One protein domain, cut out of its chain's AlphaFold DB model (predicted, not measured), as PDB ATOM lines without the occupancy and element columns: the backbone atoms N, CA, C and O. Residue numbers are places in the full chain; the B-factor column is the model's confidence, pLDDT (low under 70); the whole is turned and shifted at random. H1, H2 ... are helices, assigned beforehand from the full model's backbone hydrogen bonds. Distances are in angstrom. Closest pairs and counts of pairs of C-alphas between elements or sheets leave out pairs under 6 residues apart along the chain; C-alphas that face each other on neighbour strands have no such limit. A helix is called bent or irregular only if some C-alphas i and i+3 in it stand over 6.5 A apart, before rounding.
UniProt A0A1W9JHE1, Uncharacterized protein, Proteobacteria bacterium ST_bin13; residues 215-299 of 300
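What this domain is: This is residues 215 to 299 of the 300 residues of an uncharacterized protein of Proteobacteria bacterium ST_bin13 (UniProt A0A1W9JHE1). A long bent helix, H1, runs along the length of an elongated all-helix domain, and H4 lies side by side with its second arm, H1b, in the opposite direction. Across from this pair, H2 and the sharply kinked H5 meet at a corner near their ends, the first part of H5 reaches the first arm, H1a, and the short H3 packs on H2. The printed part has 85 residues with five named helices, H1 to H5 in chain order, and no named strand. It is compact, with a radius of gyration of the C-alphas of 12.1 A, and spans 40 by 20 by 20 A.

How they stand to each other: Begin with H1, residues 215 to 239, assigned as one helix by its hydrogen bonds but bent: C-alphas 224 and 227 are 6.8 A apart. Its arms, H1a with residues 215 to 224 and H1b with residues 227 to 239, stand at a steep tilt of 44 degrees. Next comes H2, residues 245 to 255, close to H1b but not clearly touching it; their closest C-alphas, of Phe 237 and Ile 245, are 7.1 A apart. H3, residues 262 to 265, touches H2, with the closest C-alphas, of Ile 250 and Gly 263, 5.1 A apart. H4, residues 269 to 277, touches H3 only at the corner by their link, and only just, with 3 pairs of C-alphas within 8 A; the closest are those of Asn 265 and Ser 271, 7.2 A apart. H4 touches H1b at a shallow tilt of 3 degrees, opposite ways, closest at the C-alphas of Phe 237 and Val 269, 6.2 A apart. H5, residues 282 to 297, is irregular, with C-alphas 287 and 290 8.9 A apart and a kink of 102 degrees near residue 289. With residues 282 to 289 alone it touches H1a, closest at the C-alphas of Arg 222 and Gln 286, 5.4 A. With residues 291 to 296 alone it touches H2, about perpendicular at 79 degrees, closest at the C-alphas of Ala 255 and Ala 295, 5.5 A. H4 and H5 are apart. In H1a, H1b, H2 and H4 every O i to N i+4 pair is within hydrogen-bond range; in H5 10 of 12 are, and H3 is too short for such a pair.

Where its parts are: Find C-alpha 215 at (15.662, -99.847, 75.611), where H1a begins its 14.4 A; H1b then covers 18.6 A to C-alpha 239 at (29.616, -72.479, 58.788). H2 measures 15.2 A, H3 5.5 A and H4 12.1 A. H5 runs 17.9 A to C-alpha 297 at (18.583, -80.229, 60.313).

The domain as a whole: Look for the two C-alphas farthest apart at Asp 216 and Gln 243, 40.2 A. The printed part has no cut and no long link. The mean pLDDT of the printed part is 89.0, and residues 216, 217 and 220 of this model are under 70.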
ATOM      1  N   ALA A 215      15.139-101.136  75.162       71.19
ATOM      2  CA  ALA A 215      15.662 -99.847  75.611       71.19
ATOM      3  C   ALA A 215      17.200 -99.824  75.641       71.19
ATOM      4  O   ALA A 215      17.787 -98.866  75.137       71.19
ATOM      5  N   ASP A 216      17.849-100.889  76.138       65.81
ATOM      6  CA  ASP A 216      19.313-101.016  76.101       65.81
ATOM      7  C   ASP A 216      19.808-100.937  74.644       65.81
ATOM      8  O   ASP A 216      20.671-100.120  74.336       65.81
ATOM      9  N   MET A 217      19.208-101.701  73.717       68.62
ATOM     10  CA  MET A 217      19.575-101.674  72.288       68.62
ATOM     11  C   MET A 217      19.366-100.301  71.629       68.62
ATOM     12  O   MET A 217      20.174 -99.881  70.798       68.62
ATOM     13  N   VAL A 218      18.308 -99.571  71.994       72.69
ATOM     14  CA  VAL A 218      18.097 -98.193  71.522       72.69
ATOM     15  C   VAL A 218      19.192 -97.264  72.053       72.69
ATOM     16  O   VAL A 218      19.720 -96.462  71.283       72.69
ATOM     17  N   GLN A 219      19.592 -97.395  73.322       70.25
ATOM     18  CA  GLN A 219      20.688 -96.607  73.892       70.25
ATOM     19  C   GLN A 219      22.041 -96.951  73.247       70.25
ATOM     20  O   GLN A 219      22.806 -96.035  72.945       70.25
ATOM     21  N   VAL A 220      22.308 -98.231  72.952       66.31
ATOM     22  CA  VAL A 220      23.489 -98.684  72.188       66.31
ATOM     23  C   VAL A 220      23.559 -97.989  70.831       66.31
ATOM     24  O   VAL A 220      24.565 -97.361  70.497       66.31
ATOM     25  N   ASN A 221      22.480 -98.074  70.051       73.00
ATOM     26  CA  ASN A 221      22.439 -97.526  68.698       73.00
ATOM     27  C   ASN A 221      22.577 -95.996  68.701       73.00
ATOM     28  O   ASN A 221      23.293 -95.451  67.864       73.00
ATOM     29  N   ARG A 222      21.985 -95.305  69.685       79.69
ATOM     30  CA  ARG A 222      22.194 -93.860  69.893       79.69
ATOM     31  C   ARG A 222      23.635 -93.541  70.303       79.69
ATOM     32  O   ARG A 222      24.222 -92.616  69.758       79.69
ATOM     33  N   GLY A 223      24.253 -94.324  71.188       74.81
ATOM     34  CA  GLY A 223      25.671 -94.164  71.533       74.81
ATOM     35  C   GLY A 223      26.589 -94.241  70.307       74.81
ATOM     36  O   GLY A 223      27.472 -93.403  70.149       74.81
ATOM     37  N   ARG A 224      26.322 -95.181  69.391       75.31
ATOM     38  CA  ARG A 224      27.067 -95.338  68.125       75.31
ATOM     39  C   ARG A 224      26.771 -94.242  67.092       75.31
ATOM     40  O   ARG A 224      27.635 -93.944  66.274       75.31
ATOM     41  N   ALA A 225      25.586 -93.632  67.126       84.75
ATOM     42  CA  ALA A 225      25.218 -92.521  66.244       84.75
ATOM     43  C   ALA A 225      25.767 -91.157  66.717       84.75
ATOM     44  O   ALA A 225      26.011 -90.273  65.890       84.75
ATOM     45  N   TYR A 226      26.038 -90.992  68.020       91.50
ATOM     46  CA  TYR A 226      26.492 -89.719  68.592       91.50
ATOM     47  C   TYR A 226      27.735 -89.107  67.913       91.50
ATOM     48  O   TYR A 226      27.699 -87.909  67.646       91.50
ATOM     49  N   PRO A 227      28.803 -89.852  67.548       89.56
ATOM     50  CA  PRO A 227      29.950 -89.264  66.849       89.56
ATOM     51  C   PRO A 227      29.590 -88.636  65.495       89.56
ATOM     52  O   PRO A 227      30.159 -87.611  65.121       89.56
ATOM     53  N   ALA A 228      28.628 -89.207  64.760       89.06
ATOM     54  CA  ALA A 228      28.157 -88.638  63.498       89.06
ATOM     55  C   ALA A 228      27.368 -87.341  63.739       89.06
ATOM     56  O   ALA A 228      27.639 -86.329  63.091       89.06
ATOM     57  N   PHE A 229      26.466 -87.345  64.727       96.00
ATOM     58  CA  PHE A 229      25.746 -86.149  65.175       96.00
ATOM     59  C   PHE A 229      26.707 -85.040  65.648       96.00
ATOM     60  O   PHE A 229      26.602 -83.899  65.201       96.00
ATOM     61  N   ALA A 230      27.683 -85.370  66.497       95.88
ATOM     62  CA  ALA A 230      28.653 -84.425  67.040       95.88
ATOM     63  C   ALA A 230      29.519 -83.798  65.936       95.88
ATOM     64  O   ALA A 230      29.762 -82.593  65.960       95.88
ATOM     65  N   ASN A 231      29.933 -84.578  64.932       94.38
ATOM     66  CA  ASN A 231      30.656 -84.059  63.769       94.38
ATOM     67  C   ASN A 231      29.783 -83.143  62.892       94.38
ATOM     68  O   ASN A 231      30.262 -82.101  62.449       94.38
ATOM     69  N   ALA A 232      28.509 -83.480  62.677       95.81
ATOM     70  CA  ALA A 232      27.577 -82.623  61.940       95.81
ATOM     71  C   ALA A 232      27.285 -81.303  62.687       95.81
ATOM     72  O   ALA A 232      27.245 -80.237  62.073       95.81
ATOM     73  N   LEU A 233      27.168 -81.351  64.018       95.94
ATOM     74  CA  LEU A 233      27.049 -80.167  64.873       95.94
ATOM     75  C   LEU A 233      28.327 -79.309  64.840       95.94
ATOM     76  O   LEU A 233      28.245 -78.092  64.707       95.94
ATOM     77  N   LEU A 234      29.513 -79.928  64.884       95.56
ATOM     78  CA  LEU A 234      30.788 -79.218  64.729       95.56
ATOM     79  C   LEU A 234      30.900 -78.523  63.363       95.56
ATOM     80  O   LEU A 234      31.375 -77.392  63.326       95.56
ATOM     81  N   ALA A 235      30.415 -79.140  62.280       95.31
ATOM     82  CA  ALA A 235      30.389 -78.525  60.951       95.31
ATOM     83  C   ALA A 235      29.492 -77.272  60.898       95.31
ATOM     84  O   ALA A 235      29.868 -76.275  60.283       95.31
ATOM     85  N   LYS A 236      28.372 -77.237  61.638       94.56
ATOM     86  CA  LYS A 236      27.591 -75.995  61.815       94.56
ATOM     87  C   LYS A 236      28.375 -74.880  62.511       94.56
ATOM     88  O   LYS A 236      28.110 -73.707  62.267       94.56
ATOM     89  N   PHE A 237      29.383 -75.217  63.316       93.38
ATOM     90  CA  PHE A 237      30.279 -74.233  63.934       93.38
ATOM     91  C   PHE A 237      31.449 -73.830  63.015       93.38
ATOM     92  O   PHE A 237      32.206 -72.924  63.368       93.38
ATOM     93  N   ASP A 238      31.648 -74.516  61.886       90.94
ATOM     94  CA  ASP A 238      32.527 -74.094  60.784       90.94
ATOM     95  C   ASP A 238      31.791 -73.162  59.799       90.94
ATOM     96  O   ASP A 238      32.412 -72.269  59.229       90.94
ATOM     97  N   GLU A 239      30.474 -73.333  59.632       90.06
ATOM     98  CA  GLU A 239      29.616 -72.479  58.788       90.06
ATOM     99  C   GLU A 239      29.268 -71.121  59.436       90.06
ATOM    100  O   GLU A 239      29.028 -70.137  58.732       90.06
ATOM    101  N   ALA A 240      29.224 -71.050  60.770       87.44
ATOM    102  CA  ALA A 240      28.819 -69.858  61.516       87.44
ATOM    103  C   ALA A 240      29.954 -68.833  61.713       87.44
ATOM    104  O   ALA A 240      31.113 -69.182  61.932       87.44
ATOM    105  N   THR A 241      29.605 -67.543  61.730       80.94
ATOM    106  CA  THR A 241      30.529 -66.469  62.123       80.94
ATOM    107  C   THR A 241      30.649 -66.371  63.648       80.94
ATOM    108  O   THR A 241      29.671 -66.560  64.372       80.94
ATOM    109  N   ASP A 242      31.837 -66.013  64.156       72.56
ATOM    110  CA  ASP A 242      32.144 -66.008  65.603       72.56
ATOM    111  C   ASP A 242      31.137 -65.231  66.475       72.56
ATOM    112  O   ASP A 242      30.947 -65.557  67.644       72.56
ATOM    113  N   GLN A 243      30.481 -64.206  65.919       70.50
ATOM    114  CA  GLN A 243      29.579 -63.310  66.650       70.50
ATOM    115  C   GLN A 243      28.147 -63.850  66.840       70.50
ATOM    116  O   GLN A 243      27.389 -63.257  67.605       70.50
ATOM    117  N   SER A 244      27.748 -64.937  66.164       73.25
ATOM    118  CA  SER A 244      26.355 -65.431  66.162       73.25
ATOM    119  C   SER A 244      26.154 -66.826  66.768       73.25
ATOM    120  O   SER A 244      25.013 -67.247  66.956       73.25
ATOM    121  N   ILE A 245      27.233 -67.530  67.130       89.00
ATOM    122  CA  ILE A 245      27.178 -68.946  67.530       89.00
ATOM    123  C   ILE A 245      26.336 -69.208  68.794       89.00
ATOM    124  O   ILE A 245      25.513 -70.121  68.800       89.00
ATOM    125  N   GLY A 246      26.490 -68.395  69.845       88.56
ATOM    126  CA  GLY A 246      25.820 -68.596  71.137       88.56
ATOM    127  C   GLY A 246      24.286 -68.573  71.041       88.56
ATOM    128  O   GLY A 246      23.640 -69.535  71.464       88.56
ATOM    129  N   PRO A 247      23.673 -67.531  70.439       90.56
ATOM    130  CA  PRO A 247      22.237 -67.502  70.166       90.56
ATOM    131  C   PRO A 247      21.734 -68.696  69.343       90.56
ATOM    132  O   PRO A 247      20.674 -69.233  69.663       90.56
ATOM    133  N   SER A 248      22.490 -69.147  68.333       91.94
ATOM    134  CA  SER A 248      22.111 -70.314  67.523       91.94
ATOM    135  C   SER A 248      22.162 -71.622  68.318       91.94
ATOM    136  O   SER A 248      21.239 -72.425  68.199       91.94
ATOM    137  N   ILE A 249      23.151 -71.809  69.203       93.25
ATOM    138  CA  ILE A 249      23.186 -72.958  70.129       93.25
ATOM    139  C   ILE A 249      21.967 -72.929  71.052       93.25
ATOM    140  O   ILE A 249      21.285 -73.936  71.185       93.25
ATOM    141  N   ILE A 250      21.647 -71.783  71.663       92.75
ATOM    142  CA  ILE A 250      20.491 -71.662  72.569       92.75
ATOM    143  C   ILE A 250      19.174 -71.944  71.822       92.75
ATOM    144  O   ILE A 250      18.265 -72.571  72.372       92.75
ATOM    145  N   ALA A 251      19.060 -71.521  70.559       93.38
ATOM    146  CA  ALA A 251      17.921 -71.846  69.706       93.38
ATOM    147  C   ALA A 251      17.848 -73.350  69.382       93.38
ATOM    148  O   ALA A 251      16.770 -73.935  69.492       93.38
ATOM    149  N   PHE A 252      18.981 -73.980  69.056       95.50
ATOM    150  CA  PHE A 252      19.104 -75.424  68.851       95.50
ATOM    151  C   PHE A 252      18.720 -76.218  70.107       95.50
ATOM    152  O   PHE A 252      17.857 -77.089  70.030       95.50
ATOM    153  N   GLU A 253      19.287 -75.885  71.271       95.69
ATOM    154  CA  GLU A 253      18.977 -76.535  72.549       95.69
ATOM    155  C   GLU A 253      17.482 -76.447  72.845       95.69
ATOM    156  O   GLU A 253      16.852 -77.449  73.170       95.69
ATOM    157  N   LYS A 254      16.884 -75.267  72.648       95.88
ATOM    158  CA  LYS A 254      15.446 -75.054  72.827       95.88
ATOM    159  C   LYS A 254      14.597 -75.852  71.829       95.88
ATOM    160  O   LYS A 254      13.552 -76.364  72.224       95.88
ATOM    161  N   ALA A 255      15.019 -75.974  70.569       95.94
ATOM    162  CA  ALA A 255      14.316 -76.750  69.542       95.94
ATOM    163  C   ALA A 255      14.404 -78.266  69.796       95.94
ATOM    164  O   ALA A 255      13.402 -78.971  69.680       95.94
ATOM    165  N   ALA A 256      15.565 -78.746  70.244       96.62
ATOM    166  CA  ALA A 256      15.765 -80.096  70.767       96.62
ATOM    167  C   ALA A 256      15.093 -80.315  72.141       96.62
ATOM    168  O   ALA A 256      14.984 -81.447  72.610       96.62
ATOM    169  N   GLY A 257      14.626 -79.239  72.784       96.25
ATOM    170  CA  GLY A 257      13.956 -79.215  74.084       96.25
ATOM    171  C   GLY A 257      14.867 -79.493  75.282       96.25
ATOM    172  O   GLY A 257      14.360 -79.914  76.324       96.25
ATOM    173  N   LEU A 258      16.180 -79.315  75.135       94.75
ATOM    174  CA  LEU A 258      17.177 -79.531  76.180       94.75
ATOM    175  C   LEU A 258      17.017 -78.511  77.315       94.75
ATOM    176  O   LEU A 258      16.675 -77.349  77.096       94.75
ATOM    177  N   THR A 259      17.280 -78.958  78.541       88.00
ATOM    178  CA  THR A 259      17.195 -78.143  79.766       88.00
ATOM    179  C   THR A 259      18.552 -77.940  80.440       88.00
ATOM    180  O   THR A 259      18.641 -77.222  81.433       88.00
ATOM    181  N   THR A 260      19.608 -78.548  79.897       81.06
ATOM    182  CA  THR A 260      20.983 -78.506  80.410       81.06
ATOM    183  C   THR A 260      21.636 -77.128  80.267       81.06
ATOM    184  O   THR A 260      22.541 -76.803  81.034       81.06
ATOM    185  N   GLY A 261      21.152 -76.290  79.338       83.50
ATOM    186  CA  GLY A 261      21.562 -74.888  79.190       83.50
ATOM    187  C   GLY A 261      23.039 -74.708  78.838       83.50
ATOM    188  O   GLY A 261      23.629 -73.670  79.157       83.50
ATOM    189  N   LEU A 262      23.653 -75.715  78.211       85.81
ATOM    190  CA  LEU A 262      25.078 -75.748  77.888       85.81
ATOM    191  C   LEU A 262      25.461 -74.639  76.896       85.81
ATOM    192  O   LEU A 262      26.582 -74.135  76.956       85.81
ATOM    193  N   GLY A 263      24.502 -74.160  76.097       84.69
ATOM    194  CA  GLY A 263      24.601 -72.983  75.240       84.69
ATOM    195  C   GLY A 263      25.002 -71.697  75.966       84.69
ATOM    196  O   GLY A 263      25.646 -70.836  75.370       84.69
ATOM    197  N   SER A 264      24.730 -71.580  77.270       87.31
ATOM    198  CA  SER A 264      25.208 -70.445  78.080       87.31
ATOM    199  C   SER A 264      26.734 -70.427  78.270       87.31
ATOM    200  O   SER A 264      27.320 -69.358  78.418       87.31
ATOM    201  N   ASN A 265      27.398 -71.587  78.182       87.88
ATOM    202  CA  ASN A 265      28.861 -71.713  78.209       87.88
ATOM    203  C   ASN A 265      29.494 -71.547  76.808       87.88
ATOM    204  O   ASN A 265      30.705 -71.693  76.638       87.88
ATOM    205  N   CYS A 266      28.675 -71.259  75.796       88.88
ATOM    206  CA  CYS A 266      29.009 -71.275  74.374       88.88
ATOM    207  C   CYS A 266      29.221 -69.845  73.839       88.88
ATOM    208  O   CYS A 266      28.606 -69.422  72.861       88.88
ATOM    209  N   ALA A 267      30.060 -69.065  74.529       85.88
ATOM    210  CA  ALA A 267      30.251 -67.637  74.249       85.88
ATOM    211  C   ALA A 267      30.932 -67.343  72.896       85.88
ATOM    212  O   ALA A 267      30.775 -66.253  72.353       85.88
ATOM    213  N   ASP A 268      31.687 -68.307  72.368       89.31
ATOM    214  CA  ASP A 268      32.449 -68.217  71.124       89.31
ATOM    215  C   ASP A 268      32.610 -69.613  70.491       89.31
ATOM    216  O   ASP A 268      32.441 -70.641  71.158       89.31
ATOM    217  N   VAL A 269      32.977 -69.669  69.204       91.06
ATOM    218  CA  VAL A 269      33.080 -70.921  68.429       91.06
ATOM    219  C   VAL A 269      34.077 -71.910  69.044       91.06
ATOM    220  O   VAL A 269      33.843 -73.120  69.033       91.06
ATOM    221  N   LYS A 270      35.184 -71.436  69.620       92.31
ATOM    222  CA  LYS A 270      36.216 -72.290  70.229       92.31
ATOM    223  C   LYS A 270      35.716 -72.902  71.541       92.31
ATOM    224  O   LYS A 270      35.939 -74.095  71.770       92.31
ATOM    225  N   SER A 271      35.008 -72.128  72.357       92.25
ATOM    226  CA  SER A 271      34.326 -72.600  73.568       92.25
ATOM    227  C   SER A 271      33.238 -73.628  73.230       92.25
ATOM    228  O   SER A 271      33.222 -74.714  73.813       92.25
ATOM    229  N   CYS A 272      32.428 -73.370  72.197       91.50
ATOM    230  CA  CYS A 272      31.425 -74.309  71.689       91.50
ATOM    231  C   CYS A 272      32.021 -75.639  71.207       91.50
ATOM    232  O   CYS A 272      31.571 -76.716  71.606       91.50
ATOM    233  N   ARG A 273      33.093 -75.598  70.403       93.81
ATOM    234  CA  ARG A 273      33.782 -76.817  69.942       93.81
ATOM    235  C   ARG A 273      34.374 -77.619  71.091       93.81
ATOM    236  O   ARG A 273      34.359 -78.844  71.027       93.81
ATOM    237  N   LYS A 274      34.900 -76.960  72.131       94.25
ATOM    238  CA  LYS A 274      35.419 -77.648  73.322       94.25
ATOM    239  C   LYS A 274      34.312 -78.433  74.029       94.25
ATOM    240  O   LYS A 274      34.561 -79.568  74.412       94.25
ATOM    241  N   LEU A 275      33.121 -77.848  74.152       93.50
ATOM    242  CA  LEU A 275      31.967 -78.449  74.820       93.50
ATOM    243  C   LEU A 275      31.435 -79.687  74.076       93.50
ATOM    244  O   LEU A 275      31.205 -80.724  74.696       93.50
ATOM    245  N   VAL A 276      31.322 -79.624  72.743       93.69
ATOM    246  CA  VAL A 276      30.928 -80.792  71.929       93.69
ATOM    247  C   VAL A 276      32.002 -81.886  71.961       93.69
ATOM    248  O   VAL A 276      31.668 -83.056  72.110       93.69
ATOM    249  N   LYS A 277      33.293 -81.519  71.893       92.94
ATOM    250  CA  LYS A 277      34.429 -82.464  71.962       92.94
ATOM    251  C   LYS A 277      34.696 -83.053  73.352       92.94
ATOM    252  O   LYS A 277      35.533 -83.942  73.463       92.94
ATOM    253  N   SER A 278      34.044 -82.550  74.399       90.38
ATOM    254  CA  SER A 278      34.034 -83.165  75.732       90.38
ATOM    255  C   SER A 278      32.762 -83.981  75.981       90.38
ATOM    256  O   SER A 278      32.381 -84.163  77.134       90.38
ATOM    257  N   ASP A 279      32.073 -84.392  74.912       92.44
ATOM    258  CA  ASP A 279      30.868 -85.225  74.925       92.44
ATOM    259  C   ASP A 279      29.729 -84.698  75.817       92.44
ATOM    260  O   ASP A 279      28.878 -85.456  76.282       92.44
ATOM    261  N   ALA A 280      29.667 -83.378  76.035       94.00
ATOM    262  CA  ALA A 280      28.722 -82.772  76.977       94.00
ATOM    263  C   ALA A 280      27.247 -83.000  76.588       94.00
ATOM    264  O   ALA A 280      26.381 -83.034  77.458       94.00
ATOM    265  N   TYR A 281      26.977 -83.215  75.296       93.88
ATOM    266  CA  TYR A 281      25.655 -83.529  74.756       93.88
ATOM    267  C   TYR A 281      25.350 -85.035  74.662       93.88
ATOM    268  O   TYR A 281      24.250 -85.392  74.245       93.88
ATOM    269  N   LEU A 282      26.268 -85.939  75.038       91.12
ATOM    270  CA  LEU A 282      26.082 -87.388  74.862       91.12
ATOM    271  C   LEU A 282      24.854 -87.916  75.615       91.12
ATOM    272  O   LEU A 282      24.053 -88.653  75.045       91.12
ATOM    273  N   ASN A 283      24.674 -87.513  76.875       89.56
ATOM    274  CA  ASN A 283      23.524 -87.933  77.683       89.56
ATOM    275  C   ASN A 283      22.207 -87.347  77.151       89.56
ATOM    276  O   ASN A 283      21.197 -88.050  77.102       89.56
ATOM    277  N   ASP A 284      22.213 -86.085  76.717       94.50
ATOM    278  CA  ASP A 284      21.049 -85.449  76.093       94.50
ATOM    279  C   ASP A 284      20.657 -86.191  74.803       94.50
ATOM    280  O   ASP A 284      19.497 -86.566  74.630       94.50
ATOM    281  N   TYR A 285      21.634 -86.524  73.954       93.62
ATOM    282  CA  TYR A 285      21.426 -87.244  72.698       93.62
ATOM    283  C   TYR A 285      20.988 -88.701  72.904       93.62
ATOM    284  O   TYR A 285      20.064 -89.170  72.239       93.62
ATOM    285  N   GLN A 286      21.556 -89.423  73.876       87.44
ATOM    286  CA  GLN A 286      21.082 -90.768  74.225       87.44
ATOM    287  C   GLN A 286      19.605 -90.776  74.639       87.44
ATOM    288  O   GLN A 286      18.891 -91.730  74.326       87.44
ATOM    289  N   ASN A 287      19.118 -89.704  75.265       89.88
ATOM    290  CA  ASN A 287      17.707 -89.557  75.608       89.88
ATOM    291  C   ASN A 287      16.853 -89.046  74.427       89.88
ATOM    292  O   ASN A 287      15.728 -89.519  74.254       89.88
ATOM    293  N   ARG A 288      17.383 -88.131  73.600       94.06
ATOM    294  CA  ARG A 288      16.618 -87.270  72.669       94.06
ATOM    295  C   ARG A 288      17.199 -87.160  71.251       94.06
ATOM    296  O   ARG A 288      17.124 -86.107  70.618       94.06
ATOM    297  N   ALA A 289      17.799 -88.239  70.747       92.75
ATOM    298  CA  ALA A 289      18.462 -88.264  69.439       92.75
ATOM    299  C   ALA A 289      17.583 -87.722  68.294       92.75
ATOM    300  O   ALA A 289      18.056 -86.921  67.496       92.75
ATOM    301  N   ILE A 290      16.297 -88.094  68.252       93.56
ATOM    302  CA  ILE A 290      15.365 -87.699  67.182       93.56
ATOM    303  C   ILE A 290      15.113 -86.184  67.205       93.56
ATOM    304  O   ILE A 290      15.141 -85.523  66.167       93.56
ATOM    305  N   GLU A 291      14.877 -85.618  68.389       96.94
ATOM    306  CA  GLU A 291      14.656 -84.185  68.574       96.94
ATOM    307  C   GLU A 291      15.921 -83.375  68.263       96.94
ATOM    308  O   GLU A 291      15.830 -82.315  67.647       96.94
ATOM    309  N   MET A 292      17.094 -83.884  68.649       97.31
ATOM    310  CA  MET A 292      18.386 -83.238  68.401       97.31
ATOM    311  C   MET A 292      18.808 -83.299  66.931       97.31
ATOM    312  O   MET A 292      19.256 -82.292  66.393       97.31
ATOM    313  N   GLU A 293      18.624 -84.428  66.247       96.12
ATOM    314  CA  GLU A 293      18.873 -84.534  64.803       96.12
ATOM    315  C   GLU A 293      17.952 -83.610  64.014       96.12
ATOM    316  O   GLU A 293      18.412 -82.880  63.137       96.12
ATOM    317  N   LYS A 294      16.663 -83.568  64.370       96.69
ATOM    318  CA  LYS A 294      15.718 -82.643  63.747       96.69
ATOM    319  C   LYS A 294      16.117 -81.182  63.978       96.69
ATOM    320  O   LYS A 294      16.171 -80.420  63.020       96.69
ATOM    321  N   ALA A 295      16.439 -80.801  65.214       97.12
ATOM    322  CA  ALA A 295      16.882 -79.444  65.536       97.12
ATOM    323  C   ALA A 295      18.184 -79.052  64.814       97.12
ATOM    324  O   ALA A 295      18.370 -77.882  64.487       97.12
ATOM    325  N   LEU A 296      19.070 -80.016  64.537       96.62
ATOM    326  CA  LEU A 296      20.294 -79.804  63.763       96.62
ATOM    327  C   LEU A 296      20.021 -79.657  62.254       96.62
ATOM    328  O   LEU A 296      20.679 -78.854  61.596       96.62
ATOM    329  N   ILE A 297      19.045 -80.386  61.706       95.56
ATOM    330  CA  ILE A 297      18.583 -80.229  60.313       95.56
ATOM    331  C   ILE A 297      17.883 -78.875  60.118       95.56
ATOM    332  O   ILE A 297      18.099 -78.210  59.108       95.56
ATOM    333  N   ASP A 298      17.083 -78.450  61.100       95.44
ATOM    334  CA  ASP A 298      16.380 -77.163  61.098       95.44
ATOM    335  C   ASP A 298      17.312 -75.960  61.411       95.44
ATOM    336  O   ASP A 298      16.869 -74.809  61.346       95.44
ATOM    337  N   TRP A 299      18.601 -76.196  61.714       92.62
ATOM    338  CA  TRP A 299      19.610 -75.158  61.979       92.62
ATOM    339  C   TRP A 299      19.949 -74.371  60.702       92.62
ATOM    340  O   TRP A 299      20.552 -74.897  59.759       92.62
TER     341      TRP A 299